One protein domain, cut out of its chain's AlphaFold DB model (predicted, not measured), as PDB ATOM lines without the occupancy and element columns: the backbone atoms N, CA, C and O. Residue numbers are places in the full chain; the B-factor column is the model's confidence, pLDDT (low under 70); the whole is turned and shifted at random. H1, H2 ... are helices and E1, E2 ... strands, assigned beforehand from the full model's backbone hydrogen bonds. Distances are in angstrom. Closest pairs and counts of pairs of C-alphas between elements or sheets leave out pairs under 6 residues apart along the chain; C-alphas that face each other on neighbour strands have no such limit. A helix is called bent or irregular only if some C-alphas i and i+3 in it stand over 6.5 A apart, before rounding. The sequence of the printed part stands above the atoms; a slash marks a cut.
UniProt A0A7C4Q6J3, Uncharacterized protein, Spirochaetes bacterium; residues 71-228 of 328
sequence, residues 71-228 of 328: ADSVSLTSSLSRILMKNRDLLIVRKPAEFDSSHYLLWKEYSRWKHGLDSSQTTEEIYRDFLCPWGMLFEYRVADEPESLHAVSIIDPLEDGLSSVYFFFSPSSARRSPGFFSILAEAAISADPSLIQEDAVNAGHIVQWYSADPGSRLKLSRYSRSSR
ATOM      1  N   ALA A  71     112.926 217.917 255.273       89.25
ATOM      2  CA  ALA A  71     113.531 216.588 255.162       89.25
ATOM      3  C   ALA A  71     113.263 215.900 253.813       89.25
ATOM      4  O   ALA A  71     114.176 215.330 253.217       89.25
ATOM      5  N   ASP A  72     112.036 216.011 253.284       87.94
ATOM      6  CA  ASP A  72     111.671 215.404 251.991       87.94
ATOM      7  C   ASP A  72     112.486 215.970 250.818       87.94
ATOM      8  O   ASP A  72     112.648 215.303 249.797       87.94
ATOM      9  N   SER A  73     113.015 217.189 250.960       89.88
ATOM     10  CA  SER A  73     113.756 217.873 249.899       89.88
ATOM     11  C   SER A  73     115.269 217.702 249.994       89.88
ATOM     12  O   SER A  73     115.955 218.028 249.031       89.88
ATOM     13  N   VAL A  74     115.788 217.185 251.116       92.44
ATOM     14  CA  VAL A  74     117.232 217.051 251.339       92.44
ATOM     15  C   VAL A  74     117.863 216.190 250.245       92.44
ATOM     16  O   VAL A  74     117.480 215.035 250.036       92.44
ATOM     17  N   SER A  75     118.867 216.759 249.579       91.00
ATOM     18  CA  SER A  75     119.673 216.080 248.572       91.00
ATOM     19  C   SER A  75     120.847 215.368 249.239       91.00
ATOM     20  O   SER A  75     121.757 215.986 249.803       91.00
ATOM     21  N   LEU A  76     120.838 214.035 249.195       92.94
ATOM     22  CA  LEU A  76     121.913 213.238 249.772       92.94
ATOM     23  C   LEU A  76     123.133 213.214 248.856       92.94
ATOM     24  O   LEU A  76     123.236 212.417 247.926       92.94
ATOM     25  N   THR A  77     124.111 214.060 249.172       94.19
ATOM     26  CA  THR A  77     125.452 213.934 248.591       94.19
ATOM     27  C   THR A  77     126.112 212.626 249.035       94.19
ATOM     28  O   THR A  77     125.807 212.090 250.103       94.19
ATOM     29  N   SER A  78     127.117 212.159 248.288       94.25
ATOM     30  CA  SER A  78     127.894 210.959 248.645       94.25
ATOM     31  C   SER A  78     128.477 211.008 250.068       94.25
ATOM     32  O   SER A  78     128.587 209.979 250.738       94.25
ATOM     33  N   SER A  79     128.819 212.207 250.555       95.50
ATOM     34  CA  SER A  79     129.306 212.420 251.920       95.50
ATOM     35  C   SER A  79     128.214 212.202 252.976       95.50
ATOM     36  O   SER A  79     128.462 211.502 253.956       95.50
ATOM     37  N   LEU A  80     127.002 212.722 252.752       96.06
ATOM     38  CA  LEU A  80     125.860 212.552 253.653       96.06
ATOM     39  C   LEU A  80     125.363 211.102 253.651       96.06
ATOM     40  O   LEU A  80     125.143 210.538 254.721       96.06
ATOM     41  N   SER A  81     125.303 210.453 252.482       95.94
ATOM     42  CA  SER A  81     124.982 209.024 252.384       95.94
ATOM     43  C   SER A  81     125.967 208.163 253.179       95.94
ATOM     44  O   SER A  81     125.560 207.256 253.901       95.94
ATOM     45  N   ARG A  82     127.273 208.463 253.114       97.25
ATOM     46  CA  ARG A  82     128.287 207.747 253.904       97.25
ATOM     47  C   ARG A  82     128.089 207.948 255.408       97.25
ATOM     48  O   ARG A  82     128.261 206.996 256.165       97.25
ATOM     49  N   ILE A  83     127.733 209.160 255.837       97.81
ATOM     50  CA  ILE A  83     127.458 209.475 257.248       97.81
ATOM     51  C   ILE A  83     126.230 208.704 257.748       97.81
ATOM     52  O   ILE A  83     126.307 208.105 258.820       97.81
ATOM     53  N   LEU A  84     125.145 208.648 256.967       96.88
ATOM     54  CA  LEU A  84     123.963 207.835 257.278       96.88
ATOM     55  C   LEU A  84     124.330 206.359 257.460       96.88
ATOM     56  O   LEU A  84     124.041 205.766 258.496       96.88
ATOM     57  N   MET A  85     125.051 205.782 256.495       97.31
ATOM     58  CA  MET A  85     125.453 204.373 256.555       97.31
ATOM     59  C   MET A  85     126.375 204.060 257.737       97.31
ATOM     60  O   MET A  85     126.286 202.975 258.306       97.31
ATOM     61  N   LYS A  86     127.246 204.998 258.124       97.31
ATOM     62  CA  LYS A  86     128.189 204.835 259.240       97.31
ATOM     63  C   LYS A  86     127.516 204.799 260.615       97.31
ATOM     64  O   LYS A  86     128.123 204.301 261.555       97.31
ATOM     65  N   ASN A  87     126.308 205.342 260.724       97.50
ATOM     66  CA  ASN A  87     125.560 205.465 261.976       97.50
ATOM     67  C   ASN A  87     124.284 204.611 261.988       97.50
ATOM     68  O   ASN A  87     123.444 204.774 262.866       97.50
ATOM     69  N   ARG A  88     124.111 203.712 261.008       96.50
ATOM     70  CA  ARG A  88     122.902 202.882 260.851       96.50
ATOM     71  C   ARG A  88     122.650 201.912 262.011       96.50
ATOM     72  O   ARG A  88     121.557 201.377 262.118       96.50
ATOM     73  N   ASP A  89     123.679 201.643 262.804       95.38
ATOM     74  CA  ASP A  89     123.677 200.789 263.993       95.38
ATOM     75  C   ASP A  89     123.121 201.495 265.237       95.38
ATOM     76  O   ASP A  89     122.908 200.855 266.266       95.38
ATOM     77  N   LEU A  90     122.895 202.810 265.163       96.44
ATOM     78  CA  LEU A  90     122.385 203.570 266.291       96.44
ATOM     79  C   LEU A  90     120.880 203.356 266.492       96.44
ATOM     80  O   LEU A  90     120.103 203.246 265.545       96.44
ATOM     81  N   LEU A  91     120.466 203.377 267.748       96.12
ATOM     82  CA  LEU A  91     119.107 203.559 268.213       96.12
ATOM     83  C   LEU A  91     118.959 204.999 268.713       96.12
ATOM     84  O   LEU A  91     119.769 205.470 269.511       96.12
ATOM     85  N   ILE A  92     117.930 205.697 268.243       96.94
ATOM     86  CA  ILE A  92     117.591 207.051 268.684       96.94
ATOM     87  C   ILE A  92     116.382 206.942 269.606       96.94
ATOM     88  O   ILE A  92     115.316 206.529 269.156       96.94
ATOM     89  N   VAL A  93     116.542 207.290 270.879       95.81
ATOM     90  CA  VAL A  93     115.511 207.146 271.915       95.81
ATOM     91  C   VAL A  93     115.007 208.521 272.329       95.81
ATOM     92  O   VAL A  93     115.775 209.376 272.765       95.81
ATOM     93  N   ARG A  94     113.701 208.743 272.194       95.81
ATOM     94  CA  ARG A  94     113.007 209.944 272.646       95.81
ATOM     95  C   ARG A  94     112.843 209.906 274.163       95.81
ATOM     96  O   ARG A  94     112.356 208.926 274.721       95.81
ATOM     97  N   LYS A  95     113.195 211.002 274.829       95.50
ATOM     98  CA  LYS A  95     113.065 211.168 276.283       95.50
ATOM     99  C   LYS A  95     112.442 212.530 276.608       95.50
ATOM    100  O   LYS A  95     112.587 213.462 275.812       95.50
ATOM    101  N   PRO A  96     111.755 212.682 277.753       95.12
ATOM    102  CA  PRO A  96     111.412 214.010 278.257       95.12
ATOM    103  C   PRO A  96     112.691 214.813 278.542       95.12
ATOM    104  O   PRO A  96     113.740 214.233 278.825       95.12
ATOM    105  N   ALA A  97     112.612 216.145 278.475       94.69
ATOM    106  CA  ALA A  97     113.718 217.045 278.817       94.69
ATOM    107  C   ALA A  97     113.900 217.185 280.336       94.69
ATOM    108  O   ALA A  97     113.785 218.267 280.907       94.69
ATOM    109  N   GLU A  98     114.183 216.057 280.978       95.69
ATOM    110  CA  GLU A  98     114.477 215.944 282.400       95.69
ATOM    111  C   GLU A  98     115.977 215.760 282.627       95.69
ATOM    112  O   GLU A  98     116.737 215.405 281.725       95.69
ATOM    113  N   PHE A  99     116.416 216.038 283.851       97.00
ATOM    114  CA  PHE A  99     117.813 215.861 284.199       97.00
ATOM    115  C   PHE A  99     118.177 214.382 284.298       97.00
ATOM    116  O   PHE A  99     117.562 213.632 285.052       97.00
ATOM    117  N   ASP A 100     119.256 214.022 283.617       97.31
ATOM    118  CA  ASP A 100     119.908 212.727 283.709       97.31
ATOM    119  C   ASP A 100     121.414 212.948 283.911       97.31
ATOM    120  O   ASP A 100     122.052 213.749 283.215       97.31
ATOM    121  N   SER A 101     121.994 212.249 284.886       97.19
ATOM    122  CA  SER A 101     123.407 212.408 285.235       97.19
ATOM    123  C   SER A 101     124.340 211.949 284.113       97.19
ATOM    124  O   SER A 101     125.394 212.556 283.920       97.19
ATOM    125  N   SER A 102     123.958 210.935 283.330       97.12
ATOM    126  CA  SER A 102     124.735 210.466 282.178       97.12
ATOM    127  C   SER A 102     124.773 211.513 281.063       97.12
ATOM    128  O   SER A 102     125.826 211.725 280.454       97.12
ATOM    129  N   HIS A 103     123.673 212.246 280.852       98.00
ATOM    130  CA  HIS A 103     123.627 213.341 279.881       98.00
ATOM    131  C   HIS A 103     124.518 214.499 280.319       98.00
ATOM    132  O   HIS A 103     125.305 214.999 279.518       98.00
ATOM    133  N   TYR A 104     124.449 214.893 281.594       98.19
ATOM    134  CA  TYR A 104     125.312 215.940 282.147       98.19
ATOM    135  C   TYR A 104     126.799 215.587 282.015       98.19
ATOM    136  O   TYR A 104     127.595 216.419 281.572       98.19
ATOM    137  N   LEU A 105     127.189 214.357 282.360       97.56
ATOM    138  CA  LEU A 105     128.581 213.917 282.254       97.56
ATOM    139  C   LEU A 105     129.078 213.951 280.805       97.56
ATOM    140  O   LEU A 105     130.176 214.451 280.547       97.56
ATOM    141  N   LEU A 106     128.251 213.501 279.856       98.00
ATOM    142  CA  LEU A 106     128.563 213.566 278.430       98.00
ATOM    143  C   LEU A 106     128.658 215.014 277.927       98.00
ATOM    144  O   LEU A 106     129.586 215.361 277.197       98.00
ATOM    145  N   TRP A 107     127.729 215.882 278.337       98.00
ATOM    146  CA  TRP A 107     127.756 217.310 278.017       98.00
ATOM    147  C   TRP A 107     129.024 217.979 278.546       98.00
ATOM    148  O   TRP A 107     129.653 218.764 277.833       98.00
ATOM    149  N   LYS A 108     129.434 217.650 279.771       97.62
ATOM    150  CA  LYS A 108     130.646 218.172 280.406       97.62
ATOM    151  C   LYS A 108     131.911 217.731 279.678       97.62
ATOM    152  O   LYS A 108     132.789 218.558 279.426       97.62
ATOM    153  N   GLU A 109     132.003 216.452 279.318       97.25
ATOM    154  CA  GLU A 109     133.105 215.916 278.512       97.25
ATOM    155  C   GLU A 109     133.176 216.615 277.147       97.25
ATOM    156  O   GLU A 109     134.226 217.144 276.766       97.25
ATOM    157  N   TYR A 110     132.045 216.689 276.443       97.50
ATOM    158  CA  TYR A 110     131.943 217.367 275.156       97.50
ATOM    159  C   TYR A 110     132.333 218.844 275.256       97.50
ATOM    160  O   TYR A 110     133.095 219.334 274.427       97.50
ATOM    161  N   SER A 111     131.856 219.552 276.280       96.62
ATOM    162  CA  SER A 111     132.115 220.982 276.472       96.62
ATOM    163  C   SER A 111     133.595 221.268 276.721       96.62
ATOM    164  O   SER A 111     134.154 222.195 276.134       96.62
ATOM    165  N   ARG A 112     134.267 220.417 277.504       95.94
ATOM    166  CA  ARG A 112     135.726 220.463 277.684       95.94
ATOM    167  C   ARG A 112     136.469 220.232 276.374       95.94
ATOM    168  O   ARG A 112     137.323 221.031 276.006       95.94
ATOM    169  N   TRP A 113     136.126 219.171 275.647       96.12
ATOM    170  CA  TRP A 113     136.788 218.819 274.390       96.12
ATOM    171  C   TRP A 113     136.565 219.860 273.282       96.12
ATOM    172  O   TRP A 113     137.496 220.226 272.565       96.12
ATOM    173  N   LYS A 114     135.328 220.343 273.130       93.62
ATOM    174  CA  LYS A 114     134.913 221.207 272.021       93.62
ATOM    175  C   LYS A 114     135.230 222.679 272.254       93.62
ATOM    176  O   LYS A 114     135.611 223.368 271.307       93.62
ATOM    177  N   HIS A 115     135.006 223.152 273.478       91.19
ATOM    178  CA  HIS A 115     135.036 224.572 273.828       91.19
ATOM    179  C   HIS A 115     136.169 224.927 274.799       91.19
ATOM    180  O   HIS A 115     136.425 226.108 275.001       91.19
ATOM    181  N   GLY A 116     136.863 223.938 275.375       92.56
ATOM    182  CA  GLY A 116     137.923 224.180 276.357       92.56
ATOM    183  C   GLY A 116     137.408 224.688 277.705       92.56
ATOM    184  O   GLY A 116     138.192 225.246 278.465       92.56
ATOM    185  N   LEU A 117     136.110 224.527 277.993       91.94
ATOM    186  CA  LEU A 117     135.499 224.999 279.237       91.94
ATOM    187  C   LEU A 117     136.024 224.220 280.443       91.94
ATOM    188  O   LEU A 117     136.207 223.003 280.377       91.94
ATOM    189  N   ASP A 118     136.226 224.910 281.561       92.75
ATOM    190  CA  ASP A 118     136.674 224.287 282.804       92.75
ATOM    191  C   ASP A 118     135.508 223.769 283.672       92.75
ATOM    192  O   ASP A 118     134.339 223.775 283.284       92.75
ATOM    193  N   SER A 119     135.825 223.268 284.870       90.00
ATOM    194  CA  SER A 119     134.830 222.737 285.814       90.00
ATOM    195  C   SER A 119     133.845 223.781 286.349       90.00
ATOM    196  O   SER A 119     132.732 223.402 286.697       90.00
ATOM    197  N   SER A 120     134.243 225.053 286.440       92.81
ATOM    198  CA  SER A 120     133.396 226.148 286.931       92.81
ATOM    199  C   SER A 120     132.362 226.583 285.891       92.81
ATOM    200  O   SER A 120     131.296 227.072 286.242       92.81
ATOM    201  N   GLN A 121     132.653 226.330 284.614       93.19
ATOM    202  CA  GLN A 121     131.777 226.603 283.473       93.19
ATOM    203  C   GLN A 121     130.996 225.362 283.009       93.19
ATOM    204  O   GLN A 121     130.245 225.423 282.039       93.19
ATOM    205  N   THR A 122     131.190 224.218 283.674       94.25
ATOM    206  CA  THR A 122     130.542 222.937 283.349       94.25
ATOM    207  C   THR A 122     129.896 222.311 284.584       94.25
ATOM    208  O   THR A 122     130.134 221.141 284.919       94.25
ATOM    209  N   THR A 123     129.111 223.121 285.299       96.81
ATOM    210  CA  THR A 123     128.335 222.686 286.466       96.81
ATOM    211  C   THR A 123     127.005 222.054 286.059       96.81
ATOM    212  O   THR A 123     126.564 222.162 284.913       96.81
ATOM    213  N   GLU A 124     126.374 221.359 287.003       96.75
ATOM    214  CA  GLU A 124     125.076 220.724 286.786       96.75
ATOM    215  C   GLU A 124     123.972 221.760 286.546       96.75
ATOM    216  O   GLU A 124     123.101 221.558 285.704       96.75
ATOM    217  N   GLU A 125     124.036 222.889 287.250       94.81
ATOM    218  CA  GLU A 125     123.083 223.992 287.147       94.81
ATOM    219  C   GLU A 125     123.073 224.561 285.724       94.81
ATOM    220  O   GLU A 125     122.016 224.642 285.107       94.81
ATOM    221  N   ILE A 126     124.256 224.814 285.151       94.12
ATOM    222  CA  ILE A 126     124.391 225.293 283.765       94.12
ATOM    223  C   ILE A 126     123.823 224.270 282.769       94.12
ATOM    224  O   ILE A 126     123.228 224.645 281.760       94.12
ATOM    225  N   TYR A 127     123.996 222.969 283.023       96.12
ATOM    226  CA  TYR A 127     123.387 221.942 282.175       96.12
ATOM    227  C   TYR A 127     121.853 221.954 282.275       96.12
ATOM    228  O   TYR A 127     121.158 221.872 281.259       96.12
ATOM    229  N   ARG A 128     121.310 222.083 283.491       95.38
ATOM    230  CA  ARG A 128     119.861 222.157 283.730       95.38
ATOM    231  C   ARG A 128     119.228 223.361 283.035       95.38
ATOM    232  O   ARG A 128     118.107 223.228 282.556       95.38
ATOM    233  N   ASP A 129     119.963 224.460 282.883       92.62
ATOM    234  CA  ASP A 129     119.505 225.650 282.157       92.62
ATOM    235  C   ASP A 129     119.241 225.399 280.663       92.62
ATOM    236  O   ASP A 129     118.583 226.205 280.017       92.62
ATOM    237  N   PHE A 130     119.686 224.287 280.067       90.69
ATOM    238  CA  PHE A 130     119.276 223.944 278.698       90.69
ATOM    239  C   PHE A 130     117.878 223.304 278.632       90.69
ATOM    240  O   PHE A 130     117.209 223.363 277.587       90.69
ATOM    241  N   LEU A 131     117.429 222.688 279.726       94.25
ATOM    242  CA  LEU A 131     116.204 221.898 279.784       94.25
ATOM    243  C   LEU A 131     114.965 222.796 279.874       94.25
ATOM    244  O   LEU A 131     115.011 223.928 280.350       94.25
ATOM    245  N   CYS A 132     113.841 222.297 279.370       93.06
ATOM    246  CA  CYS A 132     112.563 223.000 279.398       93.06
ATOM    247  C   CYS A 132     111.423 221.977 279.476       93.06
ATOM    248  O   CYS A 132     111.471 221.009 278.717       93.06
ATOM    249  N   PRO A 133     110.382 222.177 280.313       91.50
ATOM    250  CA  PRO A 133     109.328 221.178 280.525       91.50
ATOM    251  C   PRO A 133     108.597 220.706 279.262       91.50
ATOM    252  O   PRO A 133     108.129 219.573 279.213       91.50
ATOM    253  N   TRP A 134     108.474 221.565 278.246       92.75
ATOM    254  CA  TRP A 134     107.822 221.224 276.978       92.75
ATOM    255  C   TRP A 134     108.800 220.768 275.884       92.75
ATOM    256  O   TRP A 134     108.364 220.365 274.805       92.75
ATOM    257  N   GLY A 135     110.108 220.833 276.147       93.12
ATOM    258  CA  GLY A 135     111.134 220.291 275.265       93.12
ATOM    259  C   GLY A 135     111.214 218.767 275.349       93.12
ATOM    260  O   GLY A 135     110.590 218.117 276.190       93.12
ATOM    261  N   MET A 136     112.025 218.181 274.479       95.31
ATOM    262  CA  MET A 136     112.323 216.754 274.484       95.31
ATOM    263  C   MET A 136     113.794 216.505 274.159       95.31
ATOM    264  O   MET A 136     114.499 217.387 273.670       95.31
ATOM    265  N   LEU A 137     114.250 215.286 274.419       97.44
ATOM    266  CA  LEU A 137     115.605 214.846 274.122       97.44
ATOM    267  C   LEU A 137     115.578 213.677 273.142       97.44
ATOM    268  O   LEU A 137     114.663 212.851 273.170       97.44
ATOM    269  N   PHE A 138     116.625 213.580 272.330       98.00
ATOM    270  CA  PHE A 138     116.988 212.349 271.640       98.00
ATOM    271  C   PHE A 138     118.322 211.842 272.163       98.00
ATOM    272  O   PHE A 138     119.344 212.505 271.999       98.00
ATOM    273  N   GLU A 139     118.315 210.658 272.759       97.94
ATOM    274  CA  GLU A 139     119.523 209.900 273.061       97.94
ATOM    275  C   GLU A 139     119.930 209.087 271.837       97.94
ATOM    276  O   GLU A 139     119.089 208.471 271.189       97.94
ATOM    277  N   TYR A 140     121.223 209.041 271.544       97.81
ATOM    278  CA  TYR A 140     121.792 208.196 270.502       97.81
ATOM    279  C   TYR A 140     122.598 207.098 271.178       97.81
ATOM    280  O   TYR A 140     123.587 207.390 271.853       97.81
ATOM    281  N   ARG A 141     122.176 205.850 270.993       95.62
ATOM    282  CA  ARG A 141     122.775 204.655 271.598       95.62
ATOM    283  C   ARG A 141     123.127 203.636 270.531       95.62
ATOM    284  O   ARG A 141     122.544 203.685 269.457       95.62
ATOM    285  N   VAL A 142     124.061 202.721 270.762       91.88
ATOM    286  CA  VAL A 142     124.236 201.567 269.860       91.88
ATOM    287  C   VAL A 142     123.145 200.545 270.169       91.88
ATOM    288  O   VAL A 142     122.902 200.240 271.332       91.88
ATOM    289  N   ALA A 143     122.467 200.032 269.139       84.69
ATOM    290  CA  ALA A 143     121.303 199.159 269.318       84.69
ATOM    291  C   ALA A 143     121.613 197.890 270.135       84.69
ATOM    292  O   ALA A 143     120.802 197.483 270.961       84.69
ATOM    293  N   ASP A 144     122.804 197.320 269.943       85.06
ATOM    294  CA  ASP A 144     123.253 196.103 270.634       85.06
ATOM    295  C   ASP A 144     123.911 196.389 272.000       85.06
ATOM    296  O   ASP A 144     124.206 195.470 272.761       85.06
ATOM    297  N   GLU A 145     124.117 197.666 272.336       88.69
ATOM    298  CA  GLU A 145     124.720 198.125 273.590       88.69
ATOM    299  C   GLU A 145     123.888 199.285 274.158       88.69
ATOM    300  O   GLU A 145     124.327 200.434 274.133       88.69
ATOM    301  N   PRO A 146     122.668 199.046 274.667       71.06
ATOM    302  CA  PRO A 146     121.743 200.121 275.031       71.06
ATOM    303  C   PRO A 146     122.281 201.055 276.124       71.06
ATOM    304  O   PRO A 146     121.897 202.216 276.172       71.06
ATOM    305  N   GLU A 147     123.229 200.617 276.952       82.31
ATOM    306  CA  GLU A 147     123.890 201.476 277.947       82.31
ATOM    307  C   GLU A 147     124.875 202.493 277.325       82.31
ATOM    308  O   GLU A 147     125.288 203.447 277.985       82.31
ATOM    309  N   SER A 148     125.231 202.342 276.044       88.25
ATOM    310  CA  SER A 148     126.181 203.212 275.341       88.25
ATOM    311  C   SER A 148     125.552 204.559 274.958       88.25
ATOM    312  O   SER A 148     124.941 204.711 273.908       88.25
ATOM    313  N   LEU A 149     125.698 205.594 275.785       95.50
ATOM    314  CA  LEU A 149     125.238 206.937 275.416       95.50
ATOM    315  C   LEU A 149     126.276 207.649 274.527       95.50
ATOM    316  O   LEU A 149     127.285 208.160 275.011       95.50
ATOM    317  N   HIS A 150     126.025 207.710 273.218       96.19
ATOM    318  CA  HIS A 150     126.938 208.322 272.244       96.19
ATOM    319  C   HIS A 150     126.704 209.813 272.039       96.19
ATOM    320  O   HIS A 150     127.661 210.565 271.834       96.19
ATOM    321  N   ALA A 151     125.447 210.240 272.023       98.38
ATOM    322  CA  ALA A 151     125.076 211.632 271.830       98.38
ATOM    323  C   ALA A 151     123.719 211.929 272.451       98.38
ATOM    324  O   ALA A 151     122.908 211.027 272.657       98.38
ATOM    325  N   VAL A 152     123.476 213.209 272.702       98.62
ATOM    326  CA  VAL A 152     122.181 213.727 273.123       98.62
ATOM    327  C   VAL A 152     121.879 214.983 272.318       98.62
ATOM    328  O   VAL A 152     122.735 215.856 272.136       98.62
ATOM    329  N   SER A 153     120.643 215.063 271.842       98.38
ATOM    330  CA  SER A 153     120.083 216.244 271.201       98.38
ATOM    331  C   SER A 153     118.975 216.820 272.064       98.38
ATOM    332  O   SER A 153     118.084 216.085 272.481       98.38
ATOM    333  N   ILE A 154     119.026 218.122 272.319       97.81
ATOM    334  CA  ILE A 154     117.982 218.890 272.995       97.81
ATOM    335  C   ILE A 154     117.120 219.536 271.917       97.81
ATOM    336  O   ILE A 154     117.624 220.319 271.104       97.81
ATOM    337  N   ILE A 155     115.833 219.195 271.913       96.19
ATOM    338  CA  ILE A 155     114.905 219.503 270.832       96.19
ATOM    339  C   ILE A 155     113.642 220.164 271.349       96.19
ATOM    340  O   ILE A 155     113.035 219.738 272.328       96.19
ATOM    341  N   ASP A 156     113.218 221.177 270.607       95.56
ATOM    342  CA  ASP A 156     111.977 221.891 270.837       95.56
ATOM    343  C   ASP A 156     110.955 221.511 269.756       95.56
ATOM    344  O   ASP A 156     111.211 221.760 268.571       95.56
ATOM    345  N   PRO A 157     109.802 220.919 270.115       93.88
ATOM    346  CA  PRO A 157     108.703 220.735 269.175       93.88
ATOM    347  C   PRO A 157     108.057 222.085 268.826       93.88
ATOM    348  O   PRO A 157     107.807 222.911 269.703       93.88
ATOM    349  N   LEU A 158     107.773 222.298 267.540       92.81
ATOM    350  CA  LEU A 158     107.121 223.496 266.998       92.81
ATOM    351  C   LEU A 158     105.785 223.137 266.327       92.81
ATOM    352  O   LEU A 158     105.496 221.964 266.100       92.81
ATOM    353  N   GLU A 159     104.990 224.146 265.947       90.00
ATOM    354  CA  GLU A 159     103.718 223.939 265.225       90.00
ATOM    355  C   GLU A 159     103.916 223.270 263.854       90.00
ATOM    356  O   GLU A 159     102.991 222.637 263.353       90.00
ATOM    357  N   ASP A 160     105.091 223.421 263.233       89.94
ATOM    358  CA  ASP A 160     105.371 222.912 261.892       89.94
ATOM    359  C   ASP A 160     106.624 222.025 261.808       89.94
ATOM    360  O   ASP A 160     107.007 221.600 260.717       89.94
ATOM    361  N   GLY A 161     107.262 221.669 262.921       93.56
ATOM    362  CA  GLY A 161     108.526 220.941 262.855       93.56
ATOM    363  C   GLY A 161     109.239 220.760 264.184       93.56
ATOM    364  O   GLY A 161     108.634 220.836 265.251       93.56
ATOM    365  N   LEU A 162     110.548 220.531 264.105       95.94
ATOM    366  CA  LEU A 162     111.439 220.428 265.261       95.94
ATOM    367  C   LEU A 162     112.531 221.500 265.189       95.94
ATOM    368  O   LEU A 162     113.055 221.793 264.116       95.94
ATOM    369  N   SER A 163     112.917 222.057 266.334       96.62
ATOM    370  CA  SER A 163     114.040 222.988 266.460       96.62
ATOM    371  C   SER A 163     115.187 222.365 267.238       96.62
ATOM    372  O   SER A 163     115.021 221.963 268.388       96.62
ATOM    373  N   SER A 164     116.372 222.370 266.628       96.69
ATOM    374  CA  SER A 164     117.632 222.025 267.283       96.69
ATOM    375  C   SER A 164     118.023 223.112 268.281       96.69
ATOM    376  O   SER A 164     118.260 224.256 267.883       96.69
ATOM    377  N   VAL A 165     118.078 222.772 269.570       96.38
ATOM    378  CA  VAL A 165     118.505 223.698 270.632       96.38
ATOM    379  C   VAL A 165     119.986 223.511 270.916       96.38
ATOM    380  O   VAL A 165     120.767 224.457 270.817       96.38
ATOM    381  N   TYR A 166     120.388 222.283 271.242       96.69
ATOM    382  CA  TYR A 166     121.780 221.956 271.518       96.69
ATOM    383  C   TYR A 166     122.059 220.483 271.228       96.69
ATOM    384  O   TYR A 166     121.211 219.631 271.461       96.69
ATOM    385  N   PHE A 167     123.260 220.181 270.740       97.88
ATOM    386  CA  PHE A 167     123.682 218.818 270.433       97.88
ATOM    387  C   PHE A 167     125.096 218.584 270.954       97.88
ATOM    388  O   PHE A 167     126.011 219.355 270.653       97.88
ATOM    389  N   PHE A 168     125.279 217.503 271.703       98.31
ATOM    390  CA  PHE A 168     126.568 217.103 272.257       98.31
ATOM    391  C   PHE A 168     126.749 215.592 272.157       98.31
ATOM    392  O   PHE A 168     125.787 214.830 272.093       98.31
ATOM    393  N   PHE A 169     128.002 215.152 272.086       98.38
ATOM    394  CA  PHE A 169     128.333 213.759 271.815       98.38
ATOM    395  C   PHE A 169     129.686 213.373 272.407       98.38
ATOM    396  O   PHE A 169     130.521 214.235 272.671       98.38
ATOM    397  N   SER A 170     129.925 212.072 272.565       97.06
ATOM    398  CA  SER A 170     131.199 211.565 273.076       97.06
ATOM    399  C   SER A 170     132.321 211.885 272.080       97.06
ATOM    400  O   SER A 170     132.227 211.463 270.922       97.06
ATOM    401  N   PRO A 171     133.413 212.560 272.484       96.00
ATOM    402  CA  PRO A 171     134.547 212.864 271.605       96.00
ATOM    403  C   PRO A 171     135.098 211.642 270.856       96.00
ATOM    404  O   PRO A 171     135.479 211.746 269.688       96.00
ATOM    405  N   SER A 172     135.044 210.457 271.475       94.19
ATOM    406  CA  SER A 172     135.413 209.173 270.855       94.19
ATOM    407  C   SER A 172     134.624 208.865 269.568       94.19
ATOM    408  O   SER A 172     135.130 208.239 268.635       94.19
ATOM    409  N   SER A 173     133.395 209.374 269.473       93.75
ATOM    410  CA  SER A 173     132.484 209.193 268.344       93.75
ATOM    411  C   SER A 173     132.639 210.266 267.263       93.75
ATOM    412  O   SER A 173     131.967 210.183 266.235       93.75
ATOM    413  N   ALA A 174     133.545 211.242 267.411       94.94
ATOM    414  CA  ALA A 174     133.706 212.356 266.466       94.94
ATOM    415  C   ALA A 174     133.904 211.898 265.011       94.94
ATOM    416  O   ALA A 174     133.354 212.488 264.077       94.94
ATOM    417  N   ARG A 175     134.625 210.787 264.805       95.38
ATOM    418  CA  ARG A 175     134.863 210.213 263.470       95.38
ATOM    419  C   ARG A 175     133.582 209.750 262.777       95.38
ATOM    420  O   ARG A 175     133.600 209.588 261.558       95.38
ATOM    421  N   ARG A 176     132.489 209.503 263.507       95.62
ATOM    422  CA  ARG A 176     131.170 209.154 262.950       95.62
ATOM    423  C   ARG A 176     130.402 210.361 262.397       95.62
ATOM    424  O   ARG A 176     129.372 210.167 261.762       95.62
ATOM    425  N   SER A 177     130.910 211.579 262.596       97.31
ATOM    426  CA  SER A 177     130.226 212.833 262.250       97.31
ATOM    427  C   SER A 177     128.818 212.944 262.864       97.31
ATOM    428  O   SER A 177     127.871 213.274 262.146       97.31
ATOM    429  N   PRO A 178     128.664 212.699 264.182       97.31
ATOM    430  CA  PRO A 178     127.356 212.604 264.833       97.31
ATOM    431  C   PRO A 178     126.505 213.867 264.657       97.31
ATOM    432  O   PRO A 178     125.307 213.752 264.454       97.31
ATOM    433  N   GLY A 179     127.115 215.058 264.614       97.00
ATOM    434  CA  GLY A 179     126.376 216.306 264.383       97.00
ATOM    435  C   GLY A 179     125.772 216.452 262.981       97.00
ATOM    436  O   GLY A 179     124.761 217.115 262.827       97.00
ATOM    437  N   PHE A 180     126.355 215.843 261.942       97.62
ATOM    438  CA  PHE A 180     125.707 215.798 260.620       97.62
ATOM    439  C   PHE A 180     124.651 214.697 260.559       97.62
ATOM    440  O   PHE A 180     123.621 214.867 259.913       97.62
ATOM    441  N   PHE A 181     124.915 213.573 261.224       98.44
ATOM    442  CA  PHE A 181     123.957 212.483 261.315       98.44
ATOM    443  C   PHE A 181     122.672 212.914 262.034       98.44
ATOM    444  O   PHE A 181     121.592 212.657 261.509       98.44
ATOM    445  N   SER A 182     122.779 213.622 263.165       98.25
ATOM    446  CA  SER A 182     121.618 214.100 263.924       98.25
ATOM    447  C   SER A 182     120.725 215.014 263.097       98.25
ATOM    448  O   SER A 182     119.515 214.838 263.101       98.25
ATOM    449  N   ILE A 183     121.307 215.904 262.286       98.00
ATOM    450  CA  ILE A 183     120.535 216.767 261.383       98.00
ATOM    451  C   ILE A 183     119.673 215.947 260.422       98.00
ATOM    452  O   ILE A 183     118.496 216.245 260.239       98.00
ATOM    453  N   LEU A 184     120.243 214.906 259.809       97.50
ATOM    454  CA  LEU A 184     119.506 214.057 258.874       97.50
ATOM    455  C   LEU A 184     118.442 213.225 259.593       97.50
ATOM    456  O   LEU A 184     117.316 213.121 259.105       97.50
ATOM    457  N   ALA A 185     118.791 212.633 260.732       97.44
ATOM    458  CA  ALA A 185     117.889 211.778 261.487       97.44
ATOM    459  C   ALA A 185     116.700 212.555 262.055       97.44
ATOM    460  O   ALA A 185     115.555 212.157 261.868       97.44
ATOM    461  N   GLU A 186     116.956 213.697 262.681       97.12
ATOM    462  CA  GLU A 186     115.923 214.515 263.311       97.12
ATOM    463  C   GLU A 186     115.042 215.216 262.276       97.12
ATOM    464  O   GLU A 186     113.839 215.336 262.493       97.12
ATOM    465  N   ALA A 187     115.589 215.584 261.111       95.75
ATOM    466  CA  ALA A 187     114.772 216.029 259.987       95.75
ATOM    467  C   ALA A 187     113.829 214.917 259.500       95.75
ATOM    468  O   ALA A 187     112.634 215.160 259.342       95.75
ATOM    469  N   ALA A 188     114.328 213.687 259.318       94.62
ATOM    470  CA  ALA A 188     113.489 212.555 258.918       94.62
ATOM    471  C   ALA A 188     112.391 212.265 259.955       94.62
ATOM    472  O   ALA A 188     111.228 212.137 259.583       94.62
ATOM    473  N   ILE A 189     112.724 212.264 261.250       93.88
ATOM    474  CA  ILE A 189     111.751 212.133 262.346       93.88
ATOM    475  C   ILE A 189     110.726 213.278 262.320       93.88
ATOM    476  O   ILE A 189     109.537 213.052 262.539       93.88
ATOM    477  N   SER A 190     111.159 214.507 262.027       92.44
ATOM    478  CA  SER A 190     110.261 215.657 261.911       92.44
ATOM    479  C   SER A 190     109.300 215.554 260.724       92.44
ATOM    480  O   SER A 190     108.228 216.156 260.775       92.44
ATOM    481  N   ALA A 191     109.673 214.866 259.644       90.19
ATOM    482  CA  ALA A 191     108.810 214.651 258.480       90.19
ATOM    483  C   ALA A 191     107.918 213.419 258.623       90.19
ATOM    484  O   ALA A 191     106.771 213.433 258.169       90.19
ATOM    485  N   ASP A 192     108.419 212.383 259.290       88.94
ATOM    486  CA  ASP A 192     107.689 211.158 259.564       88.94
ATOM    487  C   ASP A 192     107.840 210.729 261.035       88.94
ATOM    488  O   ASP A 192     108.662 209.876 261.378       88.94
ATOM    489  N   PRO A 193     106.994 211.268 261.932       85.06
ATOM    490  CA  PRO A 193     107.005 210.885 263.341       85.06
ATOM    491  C   PRO A 193     106.668 209.412 263.589       85.06
ATOM    492  O   PRO A 193     106.875 208.935 264.703       85.06
ATOM    493  N   SER A 194     106.122 208.694 262.595       84.75
ATOM    494  CA  SER A 194     105.814 207.263 262.722       84.75
ATOM    495  C   SER A 194     107.063 206.380 262.725       84.75
ATOM    496  O   SER A 194     106.995 205.222 263.134       84.75
ATOM    497  N   LEU A 195     108.215 206.947 262.343       84.19
ATOM    498  CA  LEU A 195     109.523 206.317 262.498       84.19
ATOM    499  C   LEU A 195     109.835 205.993 263.966       84.19
ATOM    500  O   LEU A 195     110.530 205.013 264.226       84.19
ATOM    501  N   ILE A 196     109.308 206.782 264.911       84.38
ATOM    502  CA  ILE A 196     109.411 206.502 266.344       84.38
ATOM    503  C   ILE A 196     108.358 205.455 266.723       84.38
ATOM    504  O   ILE A 196     107.158 205.736 266.744       84.38
ATOM    505  N   GLN A 197     108.826 204.266 267.083       79.31
ATOM    506  CA  GLN A 197     108.028 203.168 267.619       79.31
ATOM    507  C   GLN A 197     108.455 202.931 269.066       79.31
ATOM    508  O   GLN A 197     109.644 202.802 269.332       79.31
ATOM    509  N   GLU A 198     107.501 202.915 270.001       82.50
ATOM    510  CA  GLU A 198     107.797 202.726 271.437       82.50
ATOM    511  C   GLU A 198     108.902 203.675 271.943       82.50
ATOM    512  O   GLU A 198     109.850 203.275 272.607       82.50
ATOM    513  N   ASP A 199     108.795 204.953 271.563       87.81
ATOM    514  CA  ASP A 199     109.766 206.010 271.876       87.81
ATOM    515  C   ASP A 199     111.164 205.850 271.260       87.81
ATOM    516  O   ASP A 199     112.022 206.689 271.516       87.81
ATOM    517  N   ALA A 200     111.405 204.879 270.377       90.75
ATOM    518  CA  ALA A 200     112.703 204.705 269.733       90.75
ATOM    519  C   ALA A 200     112.622 204.550 268.207       90.75
ATOM    520  O   ALA A 200     111.607 204.157 267.638       90.75
ATOM    521  N   VAL A 201     113.722 204.848 267.519       93.00
ATOM    522  CA  VAL A 201     113.899 204.551 266.095       93.00
ATOM    523  C   VAL A 201     115.287 203.979 265.847       93.00
ATOM    524  O   VAL A 201     116.298 204.549 266.251       93.00
ATOM    525  N   ASN A 202     115.349 202.845 265.150       94.31
ATOM    526  CA  ASN A 202     116.611 202.330 264.638       94.31
ATOM    527  C   ASN A 202     117.065 203.195 263.450       94.31
ATOM    528  O   ASN A 202     116.305 203.421 262.505       94.31
ATOM    529  N   ALA A 203     118.311 203.659 263.466       95.00
ATOM    530  CA  ALA A 203     118.890 204.488 262.416       95.00
ATOM    531  C   ALA A 203     118.861 203.814 261.034       95.00
ATOM    532  O   ALA A 203     118.806 204.502 260.017       95.00
ATOM    533  N   GLY A 204     118.821 202.484 260.964       94.44
ATOM    534  CA  GLY A 204     118.556 201.736 259.739       94.44
ATOM    535  C   GLY A 204     117.223 202.103 259.075       94.44
ATOM    536  O   GLY A 204     117.170 202.195 257.849       94.44
ATOM    537  N   HIS A 205     116.170 202.405 259.843       93.12
ATOM    538  CA  HIS A 205     114.901 202.897 259.289       93.12
ATOM    539  C   HIS A 205     115.032 204.322 258.739       93.12
ATOM    540  O   HIS A 205     114.453 204.625 257.699       93.12
ATOM    541  N   ILE A 206     115.856 205.178 259.357       94.25
ATOM    542  CA  ILE A 206     116.187 206.507 258.810       94.25
ATOM    543  C   ILE A 206     116.898 206.363 257.457       94.25
ATOM    544  O   ILE A 206     116.558 207.042 256.489       94.25
ATOM    545  N   VAL A 207     117.863 205.444 257.361       94.19
ATOM    546  CA  VAL A 207     118.573 205.145 256.106       94.19
ATOM    547  C   VAL A 207     117.597 204.684 255.020       94.19
ATOM    548  O   VAL A 207     117.661 205.164 253.887       94.19
ATOM    549  N   GLN A 208     116.683 203.770 255.356       92.00
ATOM    550  CA  GLN A 208     115.654 203.283 254.434       92.00
ATOM    551  C   GLN A 208     114.708 204.403 253.997       92.00
ATOM    552  O   GLN A 208     114.415 204.513 252.808       92.00
ATOM    553  N   TRP A 209     114.292 205.266 254.926       92.00
ATOM    554  CA  TRP A 209     113.428 206.409 254.647       92.00
ATOM    555  C   TRP A 209     114.050 207.341 253.605       92.00
ATOM    556  O   TRP A 209     113.412 207.666 252.607       92.00
ATOM    557  N   TYR A 210     115.327 207.693 253.765       91.38
ATOM    558  CA  TYR A 210     116.046 208.504 252.781       91.38
ATOM    559  C   TYR A 210     116.291 207.792 251.444       91.38
ATOM    560  O   TYR A 210     116.435 208.453 250.417       91.38
ATOM    561  N   SER A 211     116.370 206.460 251.457       87.69
ATOM    562  CA  SER A 211     116.546 205.648 250.246       87.69
ATOM    563  C   SER A 211     115.246 205.487 249.455       87.69
ATOM    564  O   SER A 211     115.284 205.104 248.286       87.69
ATOM    565  N   ALA A 212     114.095 205.765 250.073       84.31
ATOM    566  CA  ALA A 212     112.811 205.743 249.397       84.31
ATOM    567  C   ALA A 212     112.689 206.908 248.402       84.31
ATOM    568  O   ALA A 212     113.120 208.038 248.662       84.31
ATOM    569  N   ASP A 213     112.043 206.632 247.267       74.81
ATOM    570  CA  ASP A 213     111.741 207.646 246.256       74.81
ATOM    571  C   ASP A 213     111.041 208.874 246.888       74.81
ATOM    572  O   ASP A 213     110.188 208.698 247.769       74.81
ATOM    573  N   PRO A 214     111.359 210.117 246.469       68.69
ATOM    574  CA  PRO A 214     110.744 211.328 247.016       68.69
ATOM    575  C   PRO A 214     109.205 211.298 247.035       68.69
ATOM    576  O   PRO A 214     108.590 211.767 247.995       68.69
ATOM    577  N   GLY A 215     108.567 210.695 246.025       63.94
ATOM    578  CA  GLY A 215     107.113 210.542 245.969       63.94
ATOM    579  C   GLY A 215     106.559 209.609 247.050       63.94
ATOM    580  O   GLY A 215     105.430 209.796 247.509       63.94
ATOM    581  N   SER A 216     107.349 208.633 247.498       65.62
ATOM    582  CA  SER A 216     107.005 207.735 248.606       65.62
ATOM    583  C   SER A 216     107.152 208.426 249.963       65.62
ATOM    584  O   SER A 216     106.269 208.279 250.808       65.62
ATOM    585  N   ARG A 217     108.190 209.254 250.147       67.62
ATOM    586  CA  ARG A 217     108.375 210.071 251.365       67.62
ATOM    587  C   ARG A 217     107.219 211.057 251.581       67.62
ATOM    588  O   ARG A 217     106.617 211.086 252.653       67.62
ATOM    589  N   LEU A 218     106.794 211.741 250.513       60.47
ATOM    590  CA  LEU A 218     105.628 212.639 250.517       60.47
ATOM    591  C   LEU A 218     104.298 211.927 250.832       60.47
ATOM    592  O   LEU A 218     103.382 212.534 251.390       60.47
ATOM    593  N   LYS A 219     104.144 210.651 250.455       57.06
ATOM    594  CA  LYS A 219     102.944 209.862 250.788       57.06
ATOM    595  C   LYS A 219     102.918 209.476 252.265       57.06
ATOM    596  O   LYS A 219     101.858 209.587 252.879       57.06
ATOM    597  N   LEU A 220     104.060 209.082 252.833       56.56
ATOM    598  CA  LEU A 220     104.196 208.768 254.261       56.56
ATOM    599  C   LEU A 220     103.890 209.998 255.133       56.56
ATOM    600  O   LEU A 220     103.076 209.909 256.055       56.56
ATOM    601  N   SER A 221     104.415 211.175 254.762       54.00
ATOM    602  CA  SER A 221     104.147 212.429 255.482       54.00
ATOM    603  C   SER A 221     102.686 212.897 255.379       54.00
ATOM    604  O   SER A 221     102.161 213.510 256.307       54.00
ATOM    605  N   ARG A 222     101.971 212.579 254.287       52.41
ATOM    606  CA  ARG A 222     100.528 212.867 254.136       52.41
ATOM    607  C   ARG A 222      99.624 211.860 254.851       52.41
ATOM    608  O   ARG A 222      98.595 212.261 255.392       52.41
ATOM    609  N   TYR A 223      99.985 210.577 254.865       43.97
ATOM    610  CA  TYR A 223      99.188 209.523 255.504       43.97
ATOM    611  C   TYR A 223      99.136 209.685 257.033       43.97
ATOM    612  O   TYR A 223      98.089 209.479 257.655       43.97
ATOM    613  N   SER A 224     100.231 210.146 257.647       45.78
ATOM    614  CA  SER A 224     100.251 210.507 259.072       45.78
ATOM    615  C   SER A 224      99.335 211.701 259.393       45.78
ATOM    616  O   SER A 224      98.737 211.742 260.470       45.78
ATOM    617  N   ARG A 225      99.150 212.638 258.444       49.62
ATOM    618  CA  ARG A 225      98.244 213.793 258.584       49.62
ATOM    619  C   ARG A 225      96.765 213.418 258.469       49.62
ATOM    620  O   ARG A 225      95.955 213.999 259.183       49.62
ATOM    621  N   SER A 226      96.392 212.473 257.599       43.38
ATOM    622  CA  SER A 226      94.977 212.116 257.383       43.38
ATOM    623  C   SER A 226      94.426 211.101 258.388       43.38
ATOM    624  O   SER A 226      93.225 211.076 258.630       43.38
ATOM    625  N   SER A 227      95.272 210.256 258.984       39.88
ATOM    626  CA  SER A 227      94.831 209.128 259.825       39.88
ATOM    627  C   SER A 227      94.484 209.485 261.280       39.88
ATOM    628  O   SER A 227      94.034 208.616 262.023       39.88
ATOM    629  N   ARG A 228      94.649 210.745 261.716       47.12
ATOM    630  CA  ARG A 228      94.466 211.151 263.128       47.12
ATOM    631  C   ARG A 228      93.321 212.135 263.399       47.12
ATOM    632  O   ARG A 228      93.216 212.632 264.516       47.12
TER     633      ARG A 228
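Overview. This is residues 71 to 228 of the 328 residues of an uncharacterized protein of Spirochaetes bacterium (UniProt A0A7C4Q6J3). A strongly twisted antiparallel sheet of five strands forms the middle layer of three, with helix H2 crossing one face and H5 slanting over the other. H1 and H6 pack on H5, while H7 and the link from H2 to H3 lie toward opposite ends of the longest axis. The printed part has 158 residues, with seven named helices and five named strands in the order H1 E1 H2 H3 E2 E3 E4 H4 H5 E5 H6 H7, a mixed class. The sheet order is E4 E3 E2 E1 E5. The whole is compact, with a radius of gyration of the C-alphas of 16.0 A, and its spans are 51 by 34 by 27 A, only just elongated.

Arrangement. Begin at the sheet: E4, residues 161 to 169, E3, 145 to 157, E2, 136 to 142, E1, 90 to 96, and E5, 200 to 202. E2, E3 and E4 form a meander, each strand the antiparallel neighbour of the one before, in two hairpins. Look for N 154 and O 166 at 2.8 A between E3 and E4, N 138 and O 153 at 2.9 A between E2 and E3, N 93 and O 139 at 2.8 A between E1 and E2, and N 92 and O 201 at 2.8 A between E1 and E5. E3 bends by 77 degrees at residue 148. H2, residues 101 to 115, is on one face at a height over the sheet of 7.6 A. H5, residues 178 to 191, is on the opposite face at 7.3 A. H6, residues 203 to 211, is on the same face as H5, and touches it at Ala 185 and Ile 206, their closest C-alphas, 6.2 A apart. H1, residues 78 to 86, touches H5 about perpendicular at 90 degrees, closest at the C-alphas of Ile 83 and Phe 181, 6.2 A. H3, residues 124 to 128, only just touches H2, with 3 pairs of C-alphas within 8 A, the closest Tyr 104 and Tyr 127 at 6.3 A. H4, residues 171 to 176, only grazes the sheet and is irregular: C-alphas 172 and 175 are 7.5 A apart. H7, residues 214 to 226, is close to but not clearly touching H5, Ala 191 and Ser 221 being the closest C-alphas at 6.0 A. In H1, H2, H3 and H6 every O i to N i+4 pair is within hydrogen-bond range; H5 has 9 of 10, H7 8 of 9, and H4 0 of 2, with 2 of its 3 O i to N i+3 pairs within range.

Along the chain. Find C-alpha 78 at (127.894, 210.959, 248.645), where H1 begins. From C-alpha 145 at (124.720, 198.125, 273.590), E3 runs 28.1 A; E4 runs 22.9 A, H2 20.3 A and H5 19.7 A. H7 ends at C-alpha 226, (94.977, 212.116, 257.383).

Size, cuts and confidence. The C-alphas farthest apart are those of Ser 120 and Gly 215, 51.1 A. The printed part has no cut, and no link is long. Look at the B-factor column: the mean pLDDT of the printed part is 90.1, and residues 214 to 228 are under 70.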